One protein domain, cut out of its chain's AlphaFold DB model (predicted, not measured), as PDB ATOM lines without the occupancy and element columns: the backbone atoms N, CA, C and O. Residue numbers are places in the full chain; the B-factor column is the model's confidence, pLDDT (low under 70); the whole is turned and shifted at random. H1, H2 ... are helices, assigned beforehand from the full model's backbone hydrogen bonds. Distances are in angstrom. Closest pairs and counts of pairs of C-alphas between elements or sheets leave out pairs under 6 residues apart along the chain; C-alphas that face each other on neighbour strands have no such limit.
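What this domain is: This is residues 16 to 214 of the 515 residues of an uncharacterized protein of uncultured Blautia sp (UniProt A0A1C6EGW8). Two long helices, H1 and H2, run side by side as a long hairpin arm, its tip at residues 50 to 57 standing free. At the arm's other end a head of shorter helices, H3 to H9, begins with H3, packed on the first residues of H1, and goes on through a bundle of H4, H6 and H9, three helices packed together. The printed part has 199 residues with nine named helices, H1 to H9 in chain order, and no named strand: all helix. It is loose, with a radius of gyration of the C-alphas of 23.6 A, and spans 86 by 34 by 28 A, the arm making much of the length.

Where its parts are: Find C-alpha 16 at (112.070, 91.751, 39.578); from there H1 runs 49.5 A to C-alpha 49 at (87.962, 65.137, 73.716). H2, residues 56 to 89, runs 50.3 A. Next come H3, residues 93 to 107, 20.8 A; H4, residues 112 to 128, 24.5 A; and H5, residues 132 to 140. H6, residues 149 to 165, is 24.5 A long, and H7 takes residues 171 to 179. H8 is residues 190 to 196, and H9, residues 203 to 212, ends at C-alpha 212, (116.762, 110.359, 48.433).

How they stand to each other: Start at the hairpin of H1 and H2: they touch, closest at the C-alphas of Ile 34 and Ala 70, 6.1 A apart, at a shallow tilt of 6 degrees, opposite ways. With residues 16 to 21 alone H1 touches H3, Gly 16 to Glu 95 at 4.2 A between C-alphas, at a steep tilt of 47 degrees. H3 and H4 form a hairpin at 20 degrees, closest at C-alphas 97 and 122, 5.7 A. H4 and H6 are the hubs, touching 4 helices each; their closest C-alphas, of Ile 127 and Ala 162, are 6.4 A apart. H5 touches H4, with the C-alphas of Ala 123 and Ala 135 closest at 4.1 A. H7 touches H6, with the C-alphas of Ala 160 and Trp 171 closest at 4.4 A. H9 touches H6, with the C-alphas of Tyr 158 and Val 210 closest at 6.9 A. H8 and H9 only just touch, only at the corner, with 3 pairs of C-alphas within 8 A, the closest Leu 196 and Leu 206 at 5.5 A. H1 and H4 are apart. Each O i to N i+4 pair is within hydrogen-bond range in H1 to H7 and H9; in H8, 2 of 3 are.

The domain as a whole: Look for the two farthest C-alphas at Asp 52 and Glu 200, 86.0 A apart. The printed part has no cut, and no link is long. Mean pLDDT of the printed part is 88.0; it is under 70 at residues 107 to 110, 183 to 187 and 214.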
ATOM      1  N   GLY A  16     112.885  90.890  38.713       85.50
ATOM      2  CA  GLY A  16     112.070  91.751  39.578       85.50
ATOM      3  C   GLY A  16     110.579  91.406  39.523       85.50
ATOM      4  O   GLY A  16     109.976  91.110  40.560       85.50
ATOM      5  N   TYR A  17     110.009  91.309  38.317       88.44
ATOM      6  CA  TYR A  17     108.600  90.948  38.129       88.44
ATOM      7  C   TYR A  17     108.265  89.560  38.704       88.44
ATOM      8  O   TYR A  17     107.304  89.390  39.465       88.44
ATOM      9  N   ARG A  18     109.111  88.555  38.418       88.56
ATOM     10  CA  ARG A  18     108.959  87.192  38.963       88.56
ATOM     11  C   ARG A  18     109.006  87.176  40.492       88.56
ATOM     12  O   ARG A  18     108.210  86.471  41.114       88.56
ATOM     13  N   LEU A  19     109.903  87.947  41.109       87.56
ATOM     14  CA  LEU A  19     109.991  88.075  42.568       87.56
ATOM     15  C   LEU A  19     108.717  88.687  43.169       87.56
ATOM     16  O   LEU A  19     108.255  88.224  44.215       87.56
ATOM     17  N   GLY A  20     108.112  89.663  42.486       86.69
ATOM     18  CA  GLY A  20     106.817  90.225  42.866       86.69
ATOM     19  C   GLY A  20     105.725  89.154  42.885       86.69
ATOM     20  O   GLY A  20     105.083  88.931  43.913       86.69
ATOM     21  N   LEU A  21     105.571  88.386  41.804       88.19
ATOM     22  CA  LEU A  21     104.612  87.273  41.762       88.19
ATOM     23  C   LEU A  21     104.866  86.227  42.861       88.19
ATOM     24  O   LEU A  21     103.924  85.753  43.506       88.19
ATOM     25  N   TRP A  22     106.133  85.896  43.121       87.94
ATOM     26  CA  TRP A  22     106.525  84.978  44.193       87.94
ATOM     27  C   TRP A  22     106.101  85.458  45.579       87.94
ATOM     28  O   TRP A  22     105.674  84.643  46.401       87.94
ATOM     29  N   ARG A  23     106.153  86.766  45.847       86.62
ATOM     30  CA  ARG A  23     105.668  87.338  47.107       86.62
ATOM     31  C   ARG A  23     104.177  87.062  47.322       86.62
ATOM     32  O   ARG A  23     103.779  86.689  48.424       86.62
ATOM     33  N   LEU A  24     103.349  87.193  46.283       83.62
ATOM     34  CA  LEU A  24     101.906  86.912  46.372       83.62
ATOM     35  C   LEU A  24     101.633  85.428  46.568       83.62
ATOM     36  O   LEU A  24     100.786  85.063  47.381       83.62
ATOM     37  N   ARG A  25     102.351  84.574  45.827       89.19
ATOM     38  CA  ARG A  25     102.267  83.119  45.998       89.19
ATOM     39  C   ARG A  25     102.596  82.748  47.438       89.19
ATOM     40  O   ARG A  25     101.835  82.018  48.056       89.19
ATOM     41  N   ARG A  26     103.638  83.349  48.019       90.00
ATOM     42  CA  ARG A  26     103.995  83.152  49.427       90.00
ATOM     43  C   ARG A  26     102.882  83.576  50.380       90.00
ATOM     44  O   ARG A  26     102.564  82.821  51.285       90.00
ATOM     45  N   GLN A  27     102.239  84.725  50.167       86.75
ATOM     46  CA  GLN A  27     101.087  85.114  50.991       86.75
ATOM     47  C   GLN A  27      99.950  84.084  50.932       86.75
ATOM     48  O   GLN A  27      99.311  83.838  51.950       86.75
ATOM     49  N   ARG A  28      99.697  83.471  49.768       90.19
ATOM     50  CA  ARG A  28      98.714  82.381  49.645       90.19
ATOM     51  C   ARG A  28      99.176  81.124  50.379       90.19
ATOM     52  O   ARG A  28      98.387  80.576  51.134       90.19
ATOM     53  N   ILE A  29     100.444  80.732  50.230       92.38
ATOM     54  CA  ILE A  29     101.035  79.592  50.951       92.38
ATOM     55  C   ILE A  29     100.863  79.769  52.462       92.38
ATOM     56  O   ILE A  29     100.371  78.866  53.117       92.38
ATOM     57  N   TYR A  30     101.166  80.945  53.017       91.25
ATOM     58  CA  TYR A  30     100.990  81.195  54.453       91.25
ATOM     59  C   TYR A  30      99.527  81.106  54.907       91.25
ATOM     60  O   TYR A  30      99.264  80.616  55.996       91.25
ATOM     61  N   ARG A  31      98.563  81.533  54.081       90.44
ATOM     62  CA  ARG A  31      97.135  81.339  54.391       90.44
ATOM     63  C   ARG A  31      96.748  79.864  54.387       90.44
ATOM     64  O   ARG A  31      95.997  79.449  55.258       90.44
ATOM     65  N   ILE A  32      97.273  79.091  53.435       94.62
ATOM     66  CA  ILE A  32      97.070  77.638  53.381       94.62
ATOM     67  C   ILE A  32      97.687  76.979  54.618       94.62
ATOM     68  O   ILE A  32      97.029  76.164  55.244       94.62
ATOM     69  N   LEU A  33      98.895  77.378  55.031       94.19
ATOM     70  CA  LEU A  33      99.536  76.866  56.247       94.19
ATOM     71  C   LEU A  33      98.718  77.164  57.511       94.19
ATOM     72  O   LEU A  33      98.592  76.290  58.358       94.19
ATOM     73  N   ILE A  34      98.127  78.358  57.628       92.50
ATOM     74  CA  ILE A  34      97.235  78.689  58.755       92.50
ATOM     75  C   ILE A  34      95.969  77.820  58.723       92.50
ATOM     76  O   ILE A  34      95.546  77.329  59.763       92.50
ATOM     77  N   ALA A  35      95.381  77.591  57.544       94.12
ATOM     78  CA  ALA A  35      94.222  76.707  57.408       94.12
ATOM     79  C   ALA A  35      94.565  75.249  57.758       94.12
ATOM     80  O   ALA A  35      93.812  74.601  58.476       94.12
ATOM     81  N   LEU A  36      95.723  74.749  57.317       95.75
ATOM     82  CA  LEU A  36      96.221  73.424  57.693       95.75
ATOM     83  C   LEU A  36      96.470  73.324  59.201       95.75
ATOM     84  O   LEU A  36      96.071  72.336  59.806       95.75
ATOM     85  N   ALA A  37      97.058  74.350  59.822       94.06
ATOM     86  CA  ALA A  37      97.223  74.400  61.273       94.06
ATOM     87  C   ALA A  37      95.869  74.355  62.000       94.06
ATOM     88  O   ALA A  37      95.751  73.661  63.005       94.06
ATOM     89  N   ALA A  38      94.835  75.022  61.478       94.38
ATOM     90  CA  ALA A  38      93.483  74.957  62.036       94.38
ATOM     91  C   ALA A  38      92.869  73.551  61.910       94.38
ATOM     92  O   ALA A  38      92.295  73.056  62.873       94.38
ATOM     93  N   ILE A  39      93.039  72.883  60.762       95.94
ATOM     94  CA  ILE A  39      92.581  71.497  60.558       95.94
ATOM     95  C   ILE A  39      93.301  70.547  61.522       95.94
ATOM     96  O   ILE A  39      92.653  69.748  62.188       95.94
ATOM     97  N   LEU A  40      94.626  70.659  61.647       95.12
ATOM     98  CA  LEU A  40      95.410  69.857  62.590       95.12
ATOM     99  C   LEU A  40      94.991  70.113  64.041       95.12
ATOM    100  O   LEU A  40      94.886  69.171  64.816       95.12
ATOM    101  N   THR A  41      94.701  71.367  64.394       94.56
ATOM    102  CA  THR A  41      94.187  71.730  65.723       94.56
ATOM    103  C   THR A  41      92.813  71.116  65.966       94.56
ATOM    104  O   THR A  41      92.561  70.620  67.054       94.56
ATOM    105  N   TYR A  42      91.934  71.101  64.961       94.25
ATOM    106  CA  TYR A  42      90.624  70.459  65.064       94.25
ATOM    107  C   TYR A  42      90.742  68.941  65.250       94.25
ATOM    108  O   TYR A  42      90.060  68.376  66.099       94.25
ATOM    109  N   ILE A  43      91.645  68.287  64.511       94.62
ATOM    110  CA  ILE A  43      91.943  66.859  64.697       94.62
ATOM    111  C   ILE A  43      92.479  66.616  66.114       94.62
ATOM    112  O   ILE A  43      91.994  65.724  66.801       94.62
ATOM    113  N   LEU A  44      93.433  67.431  66.572       93.50
ATOM    114  CA  LEU A  44      93.992  67.337  67.921       93.50
ATOM    115  C   LEU A  44      92.919  67.536  69.000       93.50
ATOM    116  O   LEU A  44      92.888  66.789  69.971       93.50
ATOM    117  N   LEU A  45      92.017  68.500  68.808       93.69
ATOM    118  CA  LEU A  45      90.874  68.748  69.684       93.69
ATOM    119  C   LEU A  45      89.951  67.532  69.752       93.69
ATOM    120  O   LEU A  45      89.613  67.092  70.842       93.69
ATOM    121  N   TYR A  46      89.592  66.960  68.603       93.00
ATOM    122  CA  TYR A  46      88.753  65.767  68.538       93.00
ATOM    123  C   TYR A  46      89.388  64.566  69.251       93.00
ATOM    124  O   TYR A  46      88.707  63.866  69.994       93.00
ATOM    125  N   LEU A  47      90.691  64.343  69.055       90.88
ATOM    126  CA  LEU A  47      91.429  63.279  69.741       90.88
ATOM    127  C   LEU A  47      91.506  63.519  71.252       90.88
ATOM    128  O   LEU A  47      91.402  62.578  72.026       90.88
ATOM    129  N   THR A  48      91.656  64.776  71.667       89.12
ATOM    130  CA  THR A  48      91.756  65.150  73.083       89.12
ATOM    131  C   THR A  48      90.424  65.003  73.812       89.12
ATOM    132  O   THR A  48      90.406  64.545  74.945       89.12
ATOM    133  N   LEU A  49      89.307  65.332  73.159       88.12
ATOM    134  CA  LEU A  49      87.962  65.137  73.716       88.12
ATOM    135  C   LEU A  49      87.576  63.659  73.866       88.12
ATOM    136  O   LEU A  49      86.617  63.354  74.560       88.12
ATOM    137  N   LYS A  50      88.287  62.757  73.184       88.69
ATOM    138  CA  LYS A  50      88.116  61.304  73.298       88.69
ATOM    139  C   LYS A  50      89.035  60.658  74.334       88.69
ATOM    140  O   LYS A  50      88.991  59.443  74.468       88.69
ATOM    141  N   ARG A  51      89.917  61.427  74.977       84.81
ATOM    142  CA  ARG A  51      90.793  60.900  76.022       84.81
ATOM    143  C   ARG A  51      89.968  60.700  77.286       84.81
ATOM    144  O   ARG A  51      89.220  61.601  77.657       84.81
ATOM    145  N   ASP A  52      90.143  59.554  77.929       79.31
ATOM    146  CA  ASP A  52      89.406  59.209  79.149       79.31
ATOM    147  C   ASP A  52      89.756  60.163  80.310       79.31
ATOM    148  O   ASP A  52      88.916  60.489  81.135       79.31
ATOM    149  N   ASP A  53      90.970  60.718  80.314       80.31
ATOM    150  CA  ASP A  53      91.487  61.694  81.284       80.31
ATOM    151  C   ASP A  53      91.419  63.151  80.774       80.31
ATOM    152  O   ASP A  53      92.319  63.965  81.017       80.31
ATOM    153  N   TYR A  54      90.376  63.494  80.016       83.75
ATOM    154  CA  TYR A  54      90.163  64.856  79.524       83.75
ATOM    155  C   TYR A  54      90.027  65.875  80.671       83.75
ATOM    156  O   TYR A  54      89.218  65.717  81.582       83.75
ATOM    157  N   THR A  55      90.748  66.999  80.568       83.94
ATOM    158  CA  THR A  55      90.588  68.144  81.478       83.94
ATOM    159  C   THR A  55      90.395  69.459  80.724       83.94
ATOM    160  O   THR A  55      90.878  69.658  79.604       83.94
ATOM    161  N   ASN A  56      89.732  70.424  81.371       85.62
ATOM    162  CA  ASN A  56      89.551  71.771  80.818       85.62
ATOM    163  C   ASN A  56      90.885  72.486  80.517       85.62
ATOM    164  O   ASN A  56      90.936  73.365  79.653       85.62
ATOM    165  N   ASP A  57      91.975  72.116  81.191       85.50
ATOM    166  CA  ASP A  57      93.298  72.692  80.946       85.50
ATOM    167  C   ASP A  57      93.915  72.216  79.626       85.50
ATOM    168  O   ASP A  57      94.575  73.004  78.939       85.50
ATOM    169  N   MET A  58      93.593  70.999  79.180       90.12
ATOM    170  CA  MET A  58      93.993  70.512  77.860       90.12
ATOM    171  C   MET A  58      93.369  71.344  76.736       90.12
ATOM    172  O   MET A  58      94.032  71.658  75.744       90.12
ATOM    173  N   LEU A  59      92.115  71.784  76.897       90.19
ATOM    174  CA  LEU A  59      91.471  72.679  75.932       90.19
ATOM    175  C   LEU A  59      92.217  74.019  75.836       90.19
ATOM    176  O   LEU A  59      92.505  74.495  74.731       90.19
ATOM    177  N   LYS A  60      92.580  74.615  76.982       90.50
ATOM    178  CA  LYS A  60      93.378  75.854  77.028       90.50
ATOM    179  C   LYS A  60      94.719  75.661  76.317       90.50
ATOM    180  O   LYS A  60      95.130  76.529  75.544       90.50
ATOM    181  N   ALA A  61      95.365  74.515  76.521       93.19
ATOM    182  CA  ALA A  61      96.633  74.168  75.897       93.19
ATOM    183  C   ALA A  61      96.536  74.064  74.362       93.19
ATOM    184  O   ALA A  61      97.392  74.608  73.659       93.19
ATOM    185  N   ILE A  62      95.474  73.456  73.824       93.88
ATOM    186  CA  ILE A  62      95.229  73.363  72.371       93.88
ATOM    187  C   ILE A  62      95.003  74.744  71.757       93.88
ATOM    188  O   ILE A  62      95.591  75.078  70.723       93.88
ATOM    189  N   VAL A  63      94.175  75.572  72.400       93.44
ATOM    190  CA  VAL A  63      93.904  76.940  71.938       93.44
ATOM    191  C   VAL A  63      95.185  77.775  71.953       93.44
ATOM    192  O   VAL A  63      95.472  78.487  70.984       93.44
ATOM    193  N   LEU A  64      95.990  77.657  73.012       94.44
ATOM    194  CA  LEU A  64      97.291  78.315  73.112       94.44
ATOM    195  C   LEU A  64      98.236  77.869  71.985       94.44
ATOM    196  O   LEU A  64      98.888  78.715  71.362       94.44
ATOM    197  N   LEU A  65      98.256  76.571  71.664       95.50
ATOM    198  CA  LEU A  65      99.111  76.011  70.619       95.50
ATOM    199  C   LEU A  65      98.744  76.607  69.262       95.50
ATOM    200  O   LEU A  65      99.606  77.148  68.568       95.50
ATOM    201  N   PHE A  66      97.457  76.591  68.918       95.31
ATOM    202  CA  PHE A  66      96.973  77.167  67.668       95.31
ATOM    203  C   PHE A  66      97.287  78.659  67.561       95.31
ATOM    204  O   PHE A  66      97.836  79.105  66.548       95.31
ATOM    205  N   CYS A  67      96.995  79.429  68.611       95.56
ATOM    206  CA  CYS A  67      97.284  80.859  68.650       95.56
ATOM    207  C   CYS A  67      98.781  81.135  68.458       95.56
ATOM    208  O   CYS A  67      99.149  81.998  67.656       95.56
ATOM    209  N   SER A  68      99.652  80.378  69.128       96.06
ATOM    210  CA  SER A  68     101.103  80.544  69.009       96.06
ATOM    211  C   SER A  68     101.611  80.252  67.593       96.06
ATOM    212  O   SER A  68     102.352  81.061  67.029       96.06
ATOM    213  N   VAL A  69     101.140  79.170  66.961       96.12
ATOM    214  CA  VAL A  69     101.494  78.794  65.584       96.12
ATOM    215  C   VAL A  69     100.969  79.827  64.585       96.12
ATOM    216  O   VAL A  69     101.697  80.251  63.683       96.12
ATOM    217  N   ALA A  70      99.729  80.292  64.750       95.12
ATOM    218  CA  ALA A  70      99.133  81.298  63.878       95.12
ATOM    219  C   ALA A  70      99.895  82.634  63.945       95.12
ATOM    220  O   ALA A  70     100.232  83.215  62.905       95.12
ATOM    221  N   VAL A  71     100.222  83.103  65.154       95.50
ATOM    222  CA  VAL A  71     101.000  84.333  65.363       95.50
ATOM    223  C   VAL A  71     102.424  84.176  64.827       95.50
ATOM    224  O   VAL A  71     102.915  85.074  64.137       95.50
ATOM    225  N   PHE A  72     103.069  83.031  65.058       96.44
ATOM    226  CA  PHE A  72     104.383  82.709  64.502       96.44
ATOM    227  C   PHE A  72     104.396  82.809  62.971       96.44
ATOM    228  O   PHE A  72     105.218  83.533  62.401       96.44
ATOM    229  N   LEU A  73     103.444  82.160  62.294       95.19
ATOM    230  CA  LEU A  73     103.319  82.211  60.835       95.19
ATOM    231  C   LEU A  73     103.060  83.640  60.334       95.19
ATOM    232  O   LEU A  73     103.653  84.070  59.340       95.19
ATOM    233  N   ALA A  74     102.224  84.415  61.028       93.56
ATOM    234  CA  ALA A  74     101.970  85.809  60.676       93.56
ATOM    235  C   ALA A  74     103.240  86.674  60.792       93.56
ATOM    236  O   ALA A  74     103.554  87.447  59.877       93.56
ATOM    237  N   LEU A  75     104.007  86.522  61.875       93.81
ATOM    238  CA  LEU A  75     105.256  87.255  62.087       93.81
ATOM    239  C   LEU A  75     106.345  86.845  61.096       93.81
ATOM    240  O   LEU A  75     107.020  87.724  60.554       93.81
ATOM    241  N   LEU A  76     106.474  85.555  60.780       93.44
ATOM    242  CA  LEU A  76     107.379  85.079  59.733       93.44
ATOM    243  C   LEU A  76     107.036  85.679  58.369       93.44
ATOM    244  O   LEU A  76     107.934  86.102  57.636       93.44
ATOM    245  N   LEU A  77     105.749  85.791  58.028       92.81
ATOM    246  CA  LEU A  77     105.326  86.445  56.791       92.81
ATOM    247  C   LEU A  77     105.724  87.927  56.780       92.81
ATOM    248  O   LEU A  77     106.227  88.428  55.770       92.81
ATOM    249  N   VAL A  78     105.521  88.645  57.890       90.88
ATOM    250  CA  VAL A  78     105.924  90.054  58.030       90.88
ATOM    251  C   VAL A  78     107.439  90.202  57.910       90.88
ATOM    252  O   VAL A  78     107.908  91.022  57.114       90.88
ATOM    253  N   ALA A  79     108.206  89.395  58.640       91.44
ATOM    254  CA  ALA A  79     109.659  89.405  58.596       91.44
ATOM    255  C   ALA A  79     110.150  89.094  57.183       91.44
ATOM    256  O   ALA A  79     110.940  89.840  56.610       91.44
ATOM    257  N   ARG A  80     109.607  88.066  56.537       91.12
ATOM    258  CA  ARG A  80     110.023  87.719  55.185       91.12
ATOM    259  C   ARG A  80     109.698  88.812  54.167       91.12
ATOM    260  O   ARG A  80     110.536  89.106  53.317       91.12
ATOM    261  N   ASN A  81     108.536  89.457  54.274       87.56
ATOM    262  CA  ASN A  81     108.203  90.621  53.449       87.56
ATOM    263  C   ASN A  81     109.208  91.768  53.650       87.56
ATOM    264  O   ASN A  81     109.586  92.425  52.683       87.56
ATOM    265  N   ARG A  82     109.653  92.009  54.889       86.56
ATOM    266  CA  ARG A  82     110.677  93.020  55.194       86.56
ATOM    267  C   ARG A  82     112.042  92.643  54.615       86.56
ATOM    268  O   ARG A  82     112.676  93.505  54.016       86.56
ATOM    269  N   ILE A  83     112.458  91.377  54.717       88.62
ATOM    270  CA  ILE A  83     113.687  90.870  54.082       88.62
ATOM    271  C   ILE A  83     113.646  91.113  52.574       88.62
ATOM    272  O   ILE A  83     114.622  91.596  52.008       88.62
ATOM    273  N   ASP A  84     112.525  90.790  51.926       85.81
ATOM    274  CA  ASP A  84     112.390  90.978  50.484       85.81
ATOM    275  C   ASP A  84     112.512  92.469  50.120       85.81
ATOM    276  O   ASP A  84     113.279  92.794  49.223       85.81
ATOM    277  N   VAL A  85     111.886  93.395  50.864       83.25
ATOM    278  CA  VAL A  85     112.048  94.852  50.647       83.25
ATOM    279  C   VAL A  85     113.508  95.303  50.795       83.25
ATOM    280  O   VAL A  85     114.010  96.036  49.945       83.25
ATOM    281  N   VAL A  86     114.212  94.845  51.836       85.44
ATOM    282  CA  VAL A  86     115.633  95.179  52.055       85.44
ATOM    283  C   VAL A  86     116.511  94.640  50.925       85.44
ATOM    284  O   VAL A  86     117.400  95.338  50.443       85.44
ATOM    285  N   ARG A  87     116.252  93.412  50.462       86.12
ATOM    286  CA  ARG A  87     116.971  92.816  49.327       86.12
ATOM    287  C   ARG A  87     116.662  93.526  48.015       86.12
ATOM    288  O   ARG A  87     117.571  93.684  47.208       86.12
ATOM    289  N   MET A  88     115.415  93.951  47.803       84.62
ATOM    290  CA  MET A  88     115.017  94.680  46.599       84.62
ATOM    291  C   MET A  88     115.709  96.038  46.503       84.62
ATOM    292  O   MET A  88     116.024  96.456  45.401       84.62
ATOM    293  N   ARG A  89     116.025  96.702  47.624       80.62
ATOM    294  CA  ARG A  89     116.761  97.977  47.597       80.62
ATOM    295  C   ARG A  89     118.136  97.868  46.928       80.62
ATOM    296  O   ARG A  89     118.547  98.803  46.262       80.62
ATOM    297  N   LYS A  90     118.829  96.739  47.098       83.44
ATOM    298  CA  LYS A  90     120.168  96.511  46.527       83.44
ATOM    299  C   LYS A  90     120.154  96.169  45.031       83.44
ATOM    300  O   LYS A  90     121.203  95.865  44.480       83.44
ATOM    301  N   ARG A  91     118.975  96.114  44.407       85.69
ATOM    302  CA  ARG A  91     118.807  95.774  42.991       85.69
ATOM    303  C   ARG A  91     118.675  97.034  42.148       85.69
ATOM    304  O   ARG A  91     118.335  98.097  42.662       85.69
ATOM    305  N   GLU A  92     118.885  96.864  40.849       89.88
ATOM    306  CA  GLU A  92     118.697  97.905  39.844       89.88
ATOM    307  C   GLU A  92     117.294  98.519  39.905       89.88
ATOM    308  O   GLU A  92     116.310  97.862  40.267       89.88
ATOM    309  N   VAL A  93     117.196  99.799  39.538       89.50
ATOM    310  CA  VAL A  93     115.942 100.568  39.580       89.50
ATOM    311  C   VAL A  93     114.848  99.898  38.750       89.50
ATOM    312  O   VAL A  93     113.727  99.757  39.240       89.50
ATOM    313  N   GLN A  94     115.195  99.375  37.571       90.69
ATOM    314  CA  GLN A  94     114.272  98.643  36.704       90.69
ATOM    315  C   GLN A  94     113.679  97.409  37.400       90.69
ATOM    316  O   GLN A  94     112.465  97.220  37.413       90.69
ATOM    317  N   GLU A  95     114.503  96.590  38.066       90.12
ATOM    318  CA  GLU A  95     113.999  95.424  38.800       90.12
ATOM    319  C   GLU A  95     113.099  95.822  39.980       90.12
ATOM    320  O   GLU A  95     112.155  95.094  40.315       90.12
ATOM    321  N   ARG A  96     113.386  96.956  40.637       89.81
ATOM    322  CA  ARG A  96     112.549  97.499  41.720       89.81
ATOM    323  C   ARG A  96     111.198  97.983  41.188       89.81
ATOM    324  O   ARG A  96     110.182  97.724  41.840       89.81
ATOM    325  N   HIS A  97     111.188  98.633  40.024       91.94
ATOM    326  CA  HIS A  97     109.971  99.047  39.325       91.94
ATOM    327  C   HIS A  97     109.127  97.844  38.922       91.94
ATOM    328  O   HIS A  97     107.985  97.735  39.362       91.94
ATOM    329  N   ASP A  98     109.705  96.871  38.223       90.94
ATOM    330  CA  ASP A  98     108.978  95.690  37.748       90.94
ATOM    331  C   ASP A  98     108.406  94.839  38.890       90.94
ATOM    332  O   ASP A  98     107.321  94.258  38.785       90.94
ATOM    333  N   TYR A  99     109.112  94.776  40.021       89.94
ATOM    334  CA  TYR A  99     108.600  94.162  41.244       89.94
ATOM    335  C   TYR A  99     107.339  94.875  41.756       89.94
ATOM    336  O   TYR A  99     106.346  94.219  42.091       89.94
ATOM    337  N   ASN A 100     107.355  96.211  41.799       89.38
ATOM    338  CA  ASN A 100     106.194  97.017  42.175       89.38
ATOM    339  C   ASN A 100     105.084  96.943  41.119       89.38
ATOM    340  O   ASN A 100     103.912  96.905  41.484       89.38
ATOM    341  N   TYR A 101     105.427  96.810  39.840       90.19
ATOM    342  CA  TYR A 101     104.477  96.626  38.749       90.19
ATOM    343  C   TYR A 101     103.720  95.295  38.879       90.19
ATOM    344  O   TYR A 101     102.491  95.267  38.794       90.19
ATOM    345  N   ALA A 102     104.406  94.197  39.219       88.69
ATOM    346  CA  ALA A 102     103.758  92.923  39.551       88.69
ATOM    347  C   ALA A 102     102.794  93.052  40.747       88.69
ATOM    348  O   ALA A 102     101.709  92.459  40.755       88.69
ATOM    349  N   MET A 103     103.169  93.834  41.765       85.81
ATOM    350  CA  MET A 103     102.303  94.139  42.912       85.81
ATOM    351  C   MET A 103     101.088  94.962  42.510       85.81
ATOM    352  O   MET A 103      99.968  94.605  42.870       85.81
ATOM    353  N   TYR A 104     101.294  96.019  41.734       86.50
ATOM    354  CA  TYR A 104     100.240  96.882  41.229       86.50
ATOM    355  C   TYR A 104      99.200  96.075  40.447       86.50
ATOM    356  O   TYR A 104      98.018  96.100  40.794       86.50
ATOM    357  N   ARG A 105      99.646  95.255  39.488       84.56
ATOM    358  CA  ARG A 105      98.778  94.474  38.597       84.56
ATOM    359  C   ARG A 105      97.901  93.445  39.325       84.56
ATOM    360  O   ARG A 105      96.852  93.048  38.829       84.56
ATOM    361  N   THR A 106      98.311  93.017  40.516       78.25
ATOM    362  CA  THR A 106      97.653  91.939  41.276       78.25
ATOM    363  C   THR A 106      96.893  92.420  42.512       78.25
ATOM    364  O   THR A 106      95.876  91.826  42.880       78.25
ATOM    365  N   LEU A 107      97.350  93.494  43.162       68.00
ATOM    366  CA  LEU A 107      96.713  94.091  44.342       68.00
ATOM    367  C   LEU A 107      95.630  95.122  43.978       68.00
ATOM    368  O   LEU A 107      94.838  95.488  44.851       68.00
ATOM    369  N   TYR A 108      95.552  95.522  42.700       63.28
ATOM    370  CA  TYR A 108      94.650  96.533  42.132       63.28
ATOM    371  C   TYR A 108      93.194  96.483  42.630       63.28
ATOM    372  O   TYR A 108      92.612  97.530  42.896       63.28
ATOM    373  N   LYS A 109      92.605  95.291  42.806       61.41
ATOM    374  CA  LYS A 109      91.177  95.145  43.158       61.41
ATOM    375  C   LYS A 109      90.861  95.242  44.655       61.41
ATOM    376  O   LYS A 109      89.695  95.312  45.011       61.41
ATOM    377  N   LYS A 110      91.859  95.161  45.546       65.94
ATOM    378  CA  LYS A 110      91.594  94.820  46.960       65.94
ATOM    379  C   LYS A 110      91.740  95.971  47.951       65.94
ATOM    380  O   LYS A 110      91.058  95.944  48.969       65.94
ATOM    381  N   LYS A 111      92.654  96.926  47.728       82.12
ATOM    382  CA  LYS A 111      92.946  98.010  48.693       82.12
ATOM    383  C   LYS A 111      93.429  99.287  47.994       82.12
ATOM    384  O   LYS A 111      94.593  99.366  47.606       82.12
ATOM    385  N   GLU A 112      92.572 100.305  47.913       84.88
ATOM    386  CA  GLU A 112      92.869 101.576  47.223       84.88
ATOM    387  C   GLU A 112      94.102 102.301  47.780       84.88
ATOM    388  O   GLU A 112      94.976 102.707  47.024       84.88
ATOM    389  N   LYS A 113      94.235 102.388  49.109       85.94
ATOM    390  CA  LYS A 113      95.394 103.028  49.747       85.94
ATOM    391  C   LYS A 113      96.720 102.371  49.357       85.94
ATOM    392  O   LYS A 113      97.699 103.052  49.073       85.94
ATOM    393  N   LEU A 114      96.759 101.038  49.334       83.75
ATOM    394  CA  LEU A 114      97.966 100.295  48.968       83.75
ATOM    395  C   LEU A 114      98.310 100.495  47.487       83.75
ATOM    396  O   LEU A 114      99.488 100.583  47.143       83.75
ATOM    397  N   ARG A 115      97.286 100.608  46.633       86.81
ATOM    398  CA  ARG A 115      97.435 100.938  45.215       86.81
ATOM    399  C   ARG A 115      98.070 102.319  45.036       86.81
ATOM    400  O   ARG A 115      99.099 102.389  44.375       86.81
ATOM    401  N   SER A 116      97.529 103.364  45.670       89.06
ATOM    402  CA  SER A 116      98.091 104.725  45.604       89.06
ATOM    403  C   SER A 116      99.554 104.766  46.062       89.06
ATOM    404  O   SER A 116     100.393 105.350  45.390       89.06
ATOM    405  N   ILE A 117      99.890 104.074  47.157       87.88
ATOM    406  CA  ILE A 117     101.274 104.005  47.662       87.88
ATOM    407  C   ILE A 117     102.204 103.279  46.678       87.88
ATOM    408  O   ILE A 117     103.346 103.691  46.495       87.88
ATOM    409  N   THR A 118     101.737 102.200  46.046       89.19
ATOM    410  CA  THR A 118     102.546 101.443  45.074       89.19
ATOM    411  C   THR A 118     102.781 102.261  43.804       89.19
ATOM    412  O   THR A 118     103.899 102.292  43.307       89.19
ATOM    413  N   LEU A 119     101.754 102.961  43.310       91.25
ATOM    414  CA  LEU A 119     101.860 103.876  42.167       91.25
ATOM    415  C   LEU A 119     102.834 105.022  42.442       91.25
ATOM    416  O   LEU A 119     103.686 105.296  41.608       91.25
ATOM    417  N   LEU A 120     102.775 105.613  43.637       91.75
ATOM    418  CA  LEU A 120     103.709 106.655  44.058       91.75
ATOM    419  C   LEU A 120     105.170 106.164  44.029       91.75
ATOM    420  O   LEU A 120     106.055 106.864  43.546       91.75
ATOM    421  N   GLN A 121     105.425 104.936  44.496       90.44
ATOM    422  CA  GLN A 121     106.758 104.324  44.423       90.44
ATOM    423  C   GLN A 121     107.199 104.043  42.984       90.44
ATOM    424  O   GLN A 121     108.368 104.237  42.664       90.44
ATOM    425  N   MET A 122     106.282 103.600  42.119       92.00
ATOM    426  CA  MET A 122     106.578 103.377  40.702       92.00
ATOM    427  C   MET A 122     106.874 104.686  39.968       92.00
ATOM    428  O   MET A 122     107.814 104.716  39.184       92.00
ATOM    429  N   ALA A 123     106.128 105.761  40.242       94.00
ATOM    430  CA  ALA A 123     106.374 107.081  39.664       94.00
ATOM    431  C   ALA A 123     107.789 107.570  39.988       94.00
ATOM    432  O   ALA A 123     108.546 107.923  39.089       94.00
ATOM    433  N   ARG A 124     108.185 107.475  41.261       93.00
ATOM    434  CA  ARG A 124     109.550 107.780  41.694       93.00
ATOM    435  C   ARG A 124     110.597 106.959  40.932       93.00
ATOM    436  O   ARG A 124     111.569 107.511  40.436       93.00
ATOM    437  N   GLN A 125     110.389 105.648  40.813       93.31
ATOM    438  CA  GLN A 125     111.311 104.759  40.098       93.31
ATOM    439  C   GLN A 125     111.398 105.078  38.598       93.31
ATOM    440  O   GLN A 125     112.455 104.892  38.013       93.31
ATOM    441  N   GLN A 126     110.320 105.567  37.979       94.12
ATOM    442  CA  GLN A 126     110.340 106.019  36.585       94.12
ATOM    443  C   GLN A 126     111.101 107.337  36.413       94.12
ATOM    444  O   GLN A 126     111.802 107.496  35.420       94.12
ATOM    445  N   ILE A 127     111.024 108.251  37.387       93.50
ATOM    446  CA  ILE A 127     111.863 109.459  37.405       93.50
ATOM    447  C   ILE A 127     113.344 109.068  37.528       93.50
ATOM    448  O   ILE A 127     114.167 109.561  36.765       93.50
ATOM    449  N   GLU A 128     113.669 108.115  38.411       92.06
ATOM    450  CA  GLU A 128     115.020 107.536  38.545       92.06
ATOM    451  C   GLU A 128     115.525 106.847  37.259       92.06
ATOM    452  O   GLU A 128     116.729 106.722  37.066       92.06
ATOM    453  N   LEU A 129     114.624 106.394  36.382       92.94
ATOM    454  CA  LEU A 129     114.941 105.789  35.081       92.94
ATOM    455  C   LEU A 129     114.920 106.801  33.921       92.94
ATOM    456  O   LEU A 129     115.016 106.389  32.770       92.94
ATOM    457  N   HIS A 130     114.780 108.102  34.201       93.31
ATOM    458  CA  HIS A 130     114.642 109.164  33.197       93.31
ATOM    459  C   HIS A 130     113.443 108.980  32.245       93.31
ATOM    460  O   HIS A 130     113.490 109.357  31.075       93.31
ATOM    461  N   HIS A 131     112.330 108.438  32.747       93.94
ATOM    462  CA  HIS A 131     111.078 108.283  32.002       93.94
ATOM    463  C   HIS A 131     109.944 109.143  32.601       93.94
ATOM    464  O   HIS A 131     108.985 108.604  33.173       93.94
ATOM    465  N   PRO A 132     110.010 110.482  32.480       92.94
ATOM    466  CA  PRO A 132     109.085 111.387  33.164       92.94
ATOM    467  C   PRO A 132     107.625 111.211  32.717       92.94
ATOM    468  O   PRO A 132     106.728 111.179  33.557       92.94
ATOM    469  N   GLN A 133     107.373 110.947  31.433       93.19
ATOM    470  CA  GLN A 133     106.019 110.692  30.915       93.19
ATOM    471  C   GLN A 133     105.364 109.459  31.549       93.19
ATOM    472  O   GLN A 133     104.180 109.473  31.893       93.19
ATOM    473  N   MET A 134     106.131 108.383  31.761       92.50
ATOM    474  CA  MET A 134     105.626 107.201  32.465       92.50
ATOM    475  C   MET A 134     105.437 107.474  33.960       92.50
ATOM    476  O   MET A 134     104.550 106.890  34.581       92.50
ATOM    477  N   ALA A 135     106.229 108.361  34.564       94.00
ATOM    478  CA  ALA A 135     105.995 108.785  35.939       94.00
ATOM    479  C   ALA A 135     104.669 109.553  36.078       94.00
ATOM    480  O   ALA A 135     103.883 109.239  36.972       94.00
ATOM    481  N   LEU A 136     104.375 110.480  35.158       94.12
ATOM    482  CA  LEU A 136     103.122 111.245  35.137       94.12
ATOM    483  C   LEU A 136     101.898 110.336  34.987       94.12
ATOM    484  O   LEU A 136     100.983 110.411  35.804       94.12
ATOM    485  N   GLN A 137     101.934 109.375  34.057       93.12
ATOM    486  CA  GLN A 137     100.859 108.381  33.902       93.12
ATOM    487  C   GLN A 137     100.601 107.573  35.186       93.12
ATOM    488  O   GLN A 137      99.464 107.195  35.473       93.12
ATOM    489  N   ALA A 138     101.644 107.276  35.970       92.06
ATOM    490  CA  ALA A 138     101.479 106.607  37.259       92.06
ATOM    491  C   ALA A 138     100.835 107.533  38.302       92.06
ATOM    492  O   ALA A 138      99.976 107.077  39.060       92.06
ATOM    493  N   LEU A 139     101.250 108.804  38.345       93.56
ATOM    494  CA  LEU A 139     100.762 109.816  39.287       93.56
ATOM    495  C   LEU A 139      99.295 110.183  39.039       93.56
ATOM    496  O   LEU A 139      98.546 110.297  40.002       93.56
ATOM    497  N   GLU A 140      98.844 110.255  37.787       92.44
ATOM    498  CA  GLU A 140      97.429 110.481  37.439       92.44
ATOM    499  C   GLU A 140      96.489 109.425  38.044       92.44
ATOM    500  O   GLU A 140      95.343 109.702  38.395       92.44
ATOM    501  N   LEU A 141      96.977 108.192  38.209       90.44
ATOM    502  CA  LEU A 141      96.209 107.089  38.789       90.44
ATOM    503  C   LEU A 141      96.228 107.077  40.328       90.44
ATOM    504  O   LEU A 141      95.563 106.232  40.946       90.44
ATOM    505  N   VAL A 142      97.006 107.956  40.968       90.94
ATOM    506  CA  VAL A 142      97.122 108.048  42.428       90.94
ATOM    507  C   VAL A 142      95.928 108.812  42.994       90.94
ATOM    508  O   VAL A 142      95.724 109.989  42.728       90.94
ATOM    509  N   LYS A 143      95.168 108.167  43.885       87.88
ATOM    510  CA  LYS A 143      94.133 108.857  44.668       87.88
ATOM    511  C   LYS A 143      94.771 109.596  45.847       87.88
ATOM    512  O   LYS A 143      95.070 108.950  46.860       87.88
ATOM    513  N   GLY A 144      94.953 110.912  45.718       84.31
ATOM    514  CA  GLY A 144      95.547 111.782  46.746       84.31
ATOM    515  C   GLY A 144      94.826 111.720  48.098       84.31
ATOM    516  O   GLY A 144      95.472 111.608  49.135       84.31
ATOM    517  N   GLU A 145      93.492 111.630  48.094       87.62
ATOM    518  CA  GLU A 145      92.650 111.528  49.302       87.62
ATOM    519  C   GLU A 145      92.979 110.332  50.215       87.62
ATOM    520  O   GLU A 145      92.625 110.313  51.393       87.62
ATOM    521  N   LYS A 146      93.612 109.280  49.678       86.38
ATOM    522  CA  LYS A 146      93.948 108.063  50.441       86.38
ATOM    523  C   LYS A 146      95.366 108.095  51.022       86.38
ATOM    524  O   LYS A 146      95.738 107.168  51.756       86.38
ATOM    525  N   LEU A 147      96.159 109.109  50.683       85.75
ATOM    526  CA  LEU A 147      97.529 109.284  51.152       85.75
ATOM    527  C   LEU A 147      97.554 109.966  52.523       85.75
ATOM    528  O   LEU A 147      96.656 110.715  52.889       85.75
ATOM    529  N   ASN A 148      98.588 109.681  53.317       86.19
ATOM    530  CA  ASN A 148      98.855 110.488  54.509       86.19
ATOM    531  C   ASN A 148      99.559 111.802  54.123       86.19
ATOM    532  O   ASN A 148     100.091 111.919  53.024       86.19
ATOM    533  N   VAL A 149      99.623 112.760  55.052       85.88
ATOM    534  CA  VAL A 149     100.225 114.089  54.824       85.88
ATOM    535  C   VAL A 149     101.638 114.006  54.226       85.88
ATOM    536  O   VAL A 149     101.960 114.713  53.279       85.88
ATOM    537  N   ALA A 150     102.474 113.085  54.717       83.69
ATOM    538  CA  ALA A 150     103.838 112.921  54.208       83.69
ATOM    539  C   ALA A 150     103.876 112.364  52.773       83.69
ATOM    540  O   ALA A 150     104.630 112.855  51.946       83.69
ATOM    541  N   GLN A 151     103.043 111.366  52.481       88.31
ATOM    542  CA  GLN A 151     102.915 110.769  51.152       88.31
ATOM    543  C   GLN A 151     102.329 111.759  50.150       88.31
ATOM    544  O   GLN A 151     102.703 111.728  48.985       88.31
ATOM    545  N   LEU A 152     101.423 112.628  50.601       90.12
ATOM    546  CA  LEU A 152     100.836 113.678  49.781       90.12
ATOM    547  C   LEU A 152     101.883 114.739  49.409       90.12
ATOM    548  O   LEU A 152     101.966 115.128  48.250       90.12
ATOM    549  N   ARG A 153     102.756 115.130  50.349       89.38
ATOM    550  CA  ARG A 153     103.904 116.000  50.041       89.38
ATOM    551  C   ARG A 153     104.818 115.371  48.988       89.38
ATOM    552  O   ARG A 153     105.204 116.025  48.029       89.38
ATOM    553  N   SER A 154     105.123 114.085  49.138       89.88
ATOM    554  CA  SER A 154     105.947 113.343  48.175       89.88
ATOM    555  C   SER A 154     105.279 113.189  46.812       89.88
ATOM    556  O   SER A 154     105.962 113.254  45.800       89.88
ATOM    557  N   PHE A 155     103.954 113.045  46.773       92.81
ATOM    558  CA  PHE A 155     103.179 113.049  45.535       92.81
ATOM    559  C   PHE A 155     103.371 114.347  44.747       92.81
ATOM    560  O   PHE A 155     103.787 114.282  43.594       92.81
ATOM    561  N   TYR A 156     103.156 115.504  45.379       92.75
ATOM    562  CA  TYR A 156     103.330 116.795  44.712       92.75
ATOM    563  C   TYR A 156     104.786 117.067  44.321       92.75
ATOM    564  O   TYR A 156     105.042 117.588  43.239       92.75
ATOM    565  N   PHE A 157     105.750 116.648  45.147       92.19
ATOM    566  CA  PHE A 157     107.167 116.751  44.803       92.19
ATOM    567  C   PHE A 157     107.534 115.914  43.566       92.19
ATOM    568  O   PHE A 157     108.167 116.425  42.645       92.19
ATOM    569  N   TYR A 158     107.104 114.648  43.501       94.00
ATOM    570  CA  TYR A 158     107.354 113.799  42.331       94.00
ATOM    571  C   TYR A 158     106.606 114.294  41.091       94.00
ATOM    572  O   TYR A 158     107.127 114.166  39.986       94.00
ATOM    573  N   GLN A 159     105.417 114.878  41.260       95.06
ATOM    574  CA  GLN A 159     104.670 115.503  40.172       95.06
ATOM    575  C   GLN A 159     105.426 116.703  39.598       95.06
ATOM    576  O   GLN A 159     105.646 116.742  38.392       95.06
ATOM    577  N   ALA A 160     105.889 117.626  40.444       93.81
ATOM    578  CA  ALA A 160     106.699 118.764  40.009       93.81
ATOM    579  C   ALA A 160     107.982 118.302  39.298       93.81
ATOM    580  O   ALA A 160     108.294 118.786  38.213       93.81
ATOM    581  N   ALA A 161     108.689 117.317  39.861       93.69
ATOM    582  CA  ALA A 161     109.910 116.784  39.264       93.69
ATOM    583  C   ALA A 161     109.668 116.136  37.891       93.69
ATOM    584  O   ALA A 161     110.424 116.379  36.955       93.69
ATOM    585  N   ALA A 162     108.608 115.336  37.750       94.44
ATOM    586  CA  ALA A 162     108.274 114.702  36.479       94.44
ATOM    587  C   ALA A 162     107.839 115.722  35.411       94.44
ATOM    588  O   ALA A 162     108.260 115.594  34.267       94.44
ATOM    589  N   LEU A 163     107.051 116.741  35.781       94.56
ATOM    590  CA  LEU A 163     106.632 117.817  34.872       94.56
ATOM    591  C   LEU A 163     107.822 118.662  34.399       94.56
ATOM    592  O   LEU A 163     107.934 118.945  33.210       94.56
ATOM    593  N   TYR A 164     108.738 119.003  35.309       92.94
ATOM    594  CA  TYR A 164     109.958 119.739  34.978       92.94
ATOM    595  C   TYR A 164     110.849 118.958  34.002       92.94
ATOM    596  O   TYR A 164     111.290 119.501  32.994       92.94
ATOM    597  N   LEU A 165     111.064 117.661  34.262       91.56
ATOM    598  CA  LEU A 165     111.858 116.787  33.389       91.56
ATOM    599  C   LEU A 165     111.193 116.515  32.026       91.56
ATOM    600  O   LEU A 165     111.897 116.189  31.076       91.56
ATOM    601  N   ASP A 166     109.867 116.645  31.922       92.38
ATOM    602  CA  ASP A 166     109.115 116.572  30.656       92.38
ATOM    603  C   ASP A 166     108.950 117.948  29.975       92.38
ATOM    604  O   ASP A 166     108.222 118.064  28.993       92.38
ATOM    605  N   ALA A 167     109.611 118.995  30.489       89.50
ATOM    606  CA  ALA A 167     109.552 120.371  29.988       89.50
ATOM    607  C   ALA A 167     108.134 120.993  29.950       89.50
ATOM    608  O   ALA A 167     107.844 121.840  29.106       89.50
ATOM    609  N   GLN A 168     107.248 120.603  30.875       89.56
ATOM    610  CA  GLN A 168     105.899 121.170  31.005       89.56
ATOM    611  C   GLN A 168     105.858 122.312  32.026       89.56
ATOM    612  O   GLN A 168     106.189 122.098  33.186       89.56
ATOM    613  N   GLU A 169     105.354 123.493  31.655       84.94
ATOM    614  CA  GLU A 169     105.300 124.699  32.514       84.94
ATOM    615  C   GLU A 169     104.341 124.615  33.721       84.94
ATOM    616  O   GLU A 169     104.226 125.560  34.489       84.94
ATOM    617  N   SER A 170     103.637 123.502  33.924       88.88
ATOM    618  CA  SER A 170     102.733 123.310  35.068       88.88
ATOM    619  C   SER A 170     103.452 122.841  36.344       88.88
ATOM    620  O   SER A 170     102.820 122.669  37.392       88.88
ATOM    621  N   TRP A 171     104.775 122.631  36.303       90.00
ATOM    622  CA  TRP A 171     105.537 122.122  37.450       90.00
ATOM    623  C   TRP A 171     105.526 123.076  38.658       90.00
ATOM    624  O   TRP A 171     105.537 122.600  39.798       90.00
ATOM    625  N   GLN A 172     105.438 124.396  38.444       90.25
ATOM    626  CA  GLN A 172     105.392 125.399  39.517       90.25
ATOM    627  C   GLN A 172     104.138 125.257  40.396       90.25
ATOM    628  O   GLN A 172     104.206 125.449  41.614       90.25
ATOM    629  N   GLU A 173     102.993 124.881  39.820       90.88
ATOM    630  CA  GLU A 173     101.737 124.692  40.561       90.88
ATOM    631  C   GLU A 173     101.825 123.486  41.508       90.88
ATOM    632  O   GLU A 173     101.449 123.553  42.686       90.88
ATOM    633  N   ALA A 174     102.392 122.383  41.008       89.56
ATOM    634  CA  ALA A 174     102.645 121.185  41.801       89.56
ATOM    635  C   ALA A 174     103.663 121.463  42.919       89.56
ATOM    636  O   ALA A 174     103.488 121.011  44.052       89.56
ATOM    637  N   LEU A 175     104.695 122.263  42.637       90.19
ATOM    638  CA  LEU A 175     105.699 122.642  43.628       90.19
ATOM    639  C   LEU A 175     105.113 123.535  44.733       90.19
ATOM    640  O   LEU A 175     105.342 123.286  45.917       90.19
ATOM    641  N   THR A 176     104.268 124.499  44.365       90.19
ATOM    642  CA  THR A 176     103.541 125.352  45.323       90.19
ATOM    643  C   THR A 176     102.653 124.508  46.245       90.19
ATOM    644  O   THR A 176     102.646 124.691  47.465       90.19
ATOM    645  N   SER A 177     101.971 123.506  45.681       89.75
ATOM    646  CA  SER A 177     101.161 122.544  46.440       89.75
ATOM    647  C   SER A 177     102.000 121.684  47.399       89.75
ATOM    648  O   SER A 177     101.536 121.321  48.481       89.75
ATOM    649  N   CYS A 178     103.257 121.385  47.052       87.88
ATOM    650  CA  CYS A 178     104.199 120.693  47.934       87.88
ATOM    651  C   CYS A 178     104.581 121.555  49.152       87.88
ATOM    652  O   CYS A 178     104.621 121.049  50.280       87.88
ATOM    653  N   TYR A 179     104.819 122.855  48.950       85.94
ATOM    654  CA  TYR A 179     105.190 123.790  50.019       85.94
ATOM    655  C   TYR A 179     104.064 124.062  51.010       85.94
ATOM    656  O   TYR A 179     104.334 124.209  52.201       85.94
ATOM    657  N   ALA A 180     102.811 124.013  50.557       86.94
ATOM    658  CA  ALA A 180     101.644 124.140  51.428       86.94
ATOM    659  C   ALA A 180     101.540 123.029  52.497       86.94
ATOM    660  O   ALA A 180     100.806 123.172  53.475       86.94
ATOM    661  N   ILE A 181     102.262 121.912  52.340       83.94
ATOM    662  CA  ILE A 181     102.207 120.772  53.262       83.94
ATOM    663  C   ILE A 181     103.361 120.845  54.274       83.94
ATOM    664  O   ILE A 181     104.499 120.999  53.854       83.94
ATOM    665  N   PRO A 182     103.153 120.635  55.588       75.56
ATOM    666  CA  PRO A 182     104.225 120.743  56.583       75.56
ATOM    667  C   PRO A 182     105.441 119.830  56.323       75.56
ATOM    668  O   PRO A 182     105.301 118.639  56.026       75.56
ATOM    669  N   GLN A 183     106.645 120.385  56.490       68.62
ATOM    670  CA  GLN A 183     107.936 119.707  56.309       68.62
ATOM    671  C   GLN A 183     108.278 118.796  57.503       68.62
ATOM    672  O   GLN A 183     108.011 119.131  58.659       68.62
ATOM    673  N   LYS A 184     108.922 117.647  57.253       65.00
ATOM    674  CA  LYS A 184     109.577 116.871  58.324       65.00
ATOM    675  C   LYS A 184     111.002 117.387  58.560       65.00
ATOM    676  O   LYS A 184     111.682 117.682  57.586       65.00
ATOM    677  N   PRO A 185     111.532 117.328  59.797       55.91
ATOM    678  CA  PRO A 185     112.881 117.812  60.136       55.91
ATOM    679  C   PRO A 185     114.051 117.044  59.478       55.91
ATOM    680  O   PRO A 185     115.201 117.296  59.799       55.91
ATOM    681  N   GLN A 186     113.778 116.063  58.614       57.34
ATOM    682  CA  GLN A 186     114.771 115.263  57.881       57.34
ATOM    683  C   GLN A 186     114.679 115.450  56.355       57.34
ATOM    684  O   GLN A 186     115.336 114.712  55.629       57.34
ATOM    685  N   GLN A 187     113.832 116.363  55.870       68.12
ATOM    686  CA  GLN A 187     113.648 116.645  54.442       68.12
ATOM    687  C   GLN A 187     114.373 117.936  54.050       68.12
ATOM    688  O   GLN A 187     114.575 118.793  54.908       68.12
ATOM    689  N   LEU A 188     114.729 118.047  52.765       72.81
ATOM    690  CA  LEU A 188     115.361 119.238  52.186       72.81
ATOM    691  C   LEU A 188     114.548 120.497  52.512       72.81
ATOM    692  O   LEU A 188     113.306 120.451  52.524       72.81
ATOM    693  N   SER A 189     115.251 121.596  52.780       77.56
ATOM    694  CA  SER A 189     114.654 122.913  53.004       77.56
ATOM    695  C   SER A 189     113.925 123.391  51.744       77.56
ATOM    696  O   SER A 189     114.107 122.849  50.654       77.56
ATOM    697  N   GLN A 190     113.046 124.386  51.882       81.62
ATOM    698  CA  GLN A 190     112.353 124.933  50.714       81.62
ATOM    699  C   GLN A 190     113.347 125.524  49.698       81.62
ATOM    700  O   GLN A 190     113.255 125.211  48.517       81.62
ATOM    701  N   GLU A 191     114.347 126.273  50.166       80.81
ATOM    702  CA  GLU A 191     115.396 126.877  49.329       80.81
ATOM    703  C   GLU A 191     116.244 125.820  48.603       80.81
ATOM    704  O   GLU A 191     116.548 125.955  47.418       80.81
ATOM    705  N   GLU A 192     116.583 124.723  49.288       83.25
ATOM    706  CA  GLU A 192     117.299 123.598  48.681       83.25
ATOM    707  C   GLU A 192     116.472 122.955  47.566       83.25
ATOM    708  O   GLU A 192     117.018 122.635  46.513       83.25
ATOM    709  N   ILE A 193     115.157 122.799  47.761       83.62
ATOM    710  CA  ILE A 193     114.262 122.253  46.737       83.62
ATOM    711  C   ILE A 193     114.179 123.200  45.539       83.62
ATOM    712  O   ILE A 193     114.331 122.736  44.415       83.62
ATOM    713  N   GLU A 194     113.988 124.504  45.754       85.62
ATOM    714  CA  GLU A 194     113.909 125.499  44.672       85.62
ATOM    715  C   GLU A 194     115.185 125.519  43.826       85.62
ATOM    716  O   GLU A 194     115.108 125.552  42.597       85.62
ATOM    717  N   SER A 195     116.353 125.384  44.464       86.88
ATOM    718  CA  SER A 195     117.639 125.330  43.763       86.88
ATOM    719  C   SER A 195     117.746 124.168  42.763       86.88
ATOM    720  O   SER A 195     118.470 124.273  41.773       86.88
ATOM    721  N   LEU A 196     116.998 123.073  42.974       87.50
ATOM    722  CA  LEU A 196     116.999 121.913  42.079       87.50
ATOM    723  C   LEU A 196     116.249 122.165  40.767       87.50
ATOM    724  O   LEU A 196     116.557 121.493  39.785       87.50
ATOM    725  N   PHE A 197     115.298 123.103  40.749       87.19
ATOM    726  CA  PHE A 197     114.458 123.428  39.587       87.19
ATOM    727  C   PHE A 197     114.985 124.623  38.772       87.19
ATOM    728  O   PHE A 197     114.384 125.001  37.764       87.19
ATOM    729  N   LEU A 198     116.106 125.229  39.178       85.25
ATOM    730  CA  LEU A 198     116.733 126.308  38.414       85.25
ATOM    731  C   LEU A 198     117.242 125.789  37.056       85.25
ATOM    732  O   LEU A 198     117.827 124.709  37.018       85.25
ATOM    733  N   PRO A 199     117.108 126.556  35.954       77.44
ATOM    734  CA  PRO A 199     117.596 126.150  34.627       77.44
ATOM    735  C   PRO A 199     119.099 125.827  34.574       77.44
ATOM    736  O   PRO A 199     119.545 125.081  33.710       77.44
ATOM    737  N   GLU A 200     119.879 126.394  35.497       78.25
ATOM    738  CA  GLU A 200     121.324 126.170  35.635       78.25
ATOM    739  C   GLU A 200     121.670 124.874  36.396       78.25
ATOM    740  O   GLU A 200     122.830 124.455  36.446       78.25
ATOM    741  N   SER A 201     120.680 124.227  37.016       82.88
ATOM    742  CA  SER A 201     120.862 122.981  37.754       82.88
ATOM    743  C   SER A 201     120.930 121.786  36.802       82.88
ATOM    744  O   SER A 201     120.177 121.687  35.836       82.88
ATOM    745  N   ASN A 202     121.817 120.827  37.090       86.50
ATOM    746  CA  ASN A 202     121.851 119.569  36.346       86.50
ATOM    747  C   ASN A 202     120.584 118.744  36.688       86.50
ATOM    748  O   ASN A 202     120.383 118.466  37.878       86.50
ATOM    749  N   PRO A 203     119.778 118.292  35.702       87.31
ATOM    750  CA  PRO A 203     118.606 117.440  35.938       87.31
ATOM    751  C   PRO A 203     118.919 116.173  36.752       87.31
ATOM    752  O   PRO A 203     118.075 115.717  37.524       87.31
ATOM    753  N   ASP A 204     120.142 115.645  36.680       89.56
ATOM    754  CA  ASP A 204     120.566 114.489  37.479       89.56
ATOM    755  C   ASP A 204     120.540 114.774  38.988       89.56
ATOM    756  O   ASP A 204     120.278 113.874  39.787       89.56
ATOM    757  N   LYS A 205     120.763 116.029  39.407       89.62
ATOM    758  CA  LYS A 205     120.655 116.427  40.821       89.62
ATOM    759  C   LYS A 205     119.215 116.323  41.313       89.62
ATOM    760  O   LYS A 205     118.990 115.889  42.441       89.62
ATOM    761  N   LEU A 206     118.246 116.684  40.470       90.56
ATOM    762  CA  LEU A 206     116.825 116.544  40.780       90.56
ATOM    763  C   LEU A 206     116.434 115.063  40.867       90.56
ATOM    764  O   LEU A 206     115.759 114.662  41.813       90.56
ATOM    765  N   VAL A 207     116.913 114.233  39.936       90.81
ATOM    766  CA  VAL A 207     116.695 112.777  39.969       90.81
ATOM    767  C   VAL A 207     117.288 112.152  41.239       90.81
ATOM    768  O   VAL A 207     116.624 111.353  41.905       90.81
ATOM    769  N   LEU A 208     118.498 112.563  41.634       88.81
ATOM    770  CA  LEU A 208     119.133 112.141  42.886       88.81
ATOM    771  C   LEU A 208     118.302 112.562  44.109       88.81
ATOM    772  O   LEU A 208     118.026 111.739  44.983       88.81
ATOM    773  N   ALA A 209     117.832 113.810  44.148       89.00
ATOM    774  CA  ALA A 209     116.992 114.308  45.234       89.00
ATOM    775  C   ALA A 209     115.667 113.534  45.343       89.00
ATOM    776  O   ALA A 209     115.235 113.197  46.447       89.00
ATOM    777  N   VAL A 210     115.045 113.185  44.211       89.44
ATOM    778  CA  VAL A 210     113.848 112.329  44.145       89.44
ATOM    779  C   VAL A 210     114.133 110.918  44.673       89.44
ATOM    780  O   VAL A 210     113.312 110.356  45.408       89.44
ATOM    781  N   SER A 211     115.306 110.359  44.371       85.00
ATOM    782  CA  SER A 211     115.756 109.088  44.946       85.00
ATOM    783  C   SER A 211     115.940 109.175  46.472       85.00
ATOM    784  O   SER A 211     115.533 108.275  47.216       85.00
ATOM    785  N   ASP A 212     116.472 110.268  46.998       83.94
ATOM    786  CA  ASP A 212     116.762 110.359  48.433       83.94
ATOM    787  C   ASP A 212     115.542 110.771  49.284       83.94
ATOM    788  O   ASP A 212     115.476 110.465  50.479       83.94
ATOM    789  N   TRP A 213     114.513 111.357  48.661       79.00
ATOM    790  CA  TRP A 213     113.358 112.005  49.302       79.00
ATOM    791  C   TRP A 213     112.566 111.158  50.324       79.00
ATOM    792  O   TRP A 213     112.077 111.670  51.335       79.00
ATOM    793  N   GLU A 214     112.417 109.851  50.092       65.94
ATOM    794  CA  GLU A 214     111.585 108.967  50.929       65.94
ATOM    795  C   GLU A 214     112.168 107.564  51.120       65.94
ATOM    796  O   GLU A 214     111.440 106.564  51.171       65.94
TER     797      GLU A 214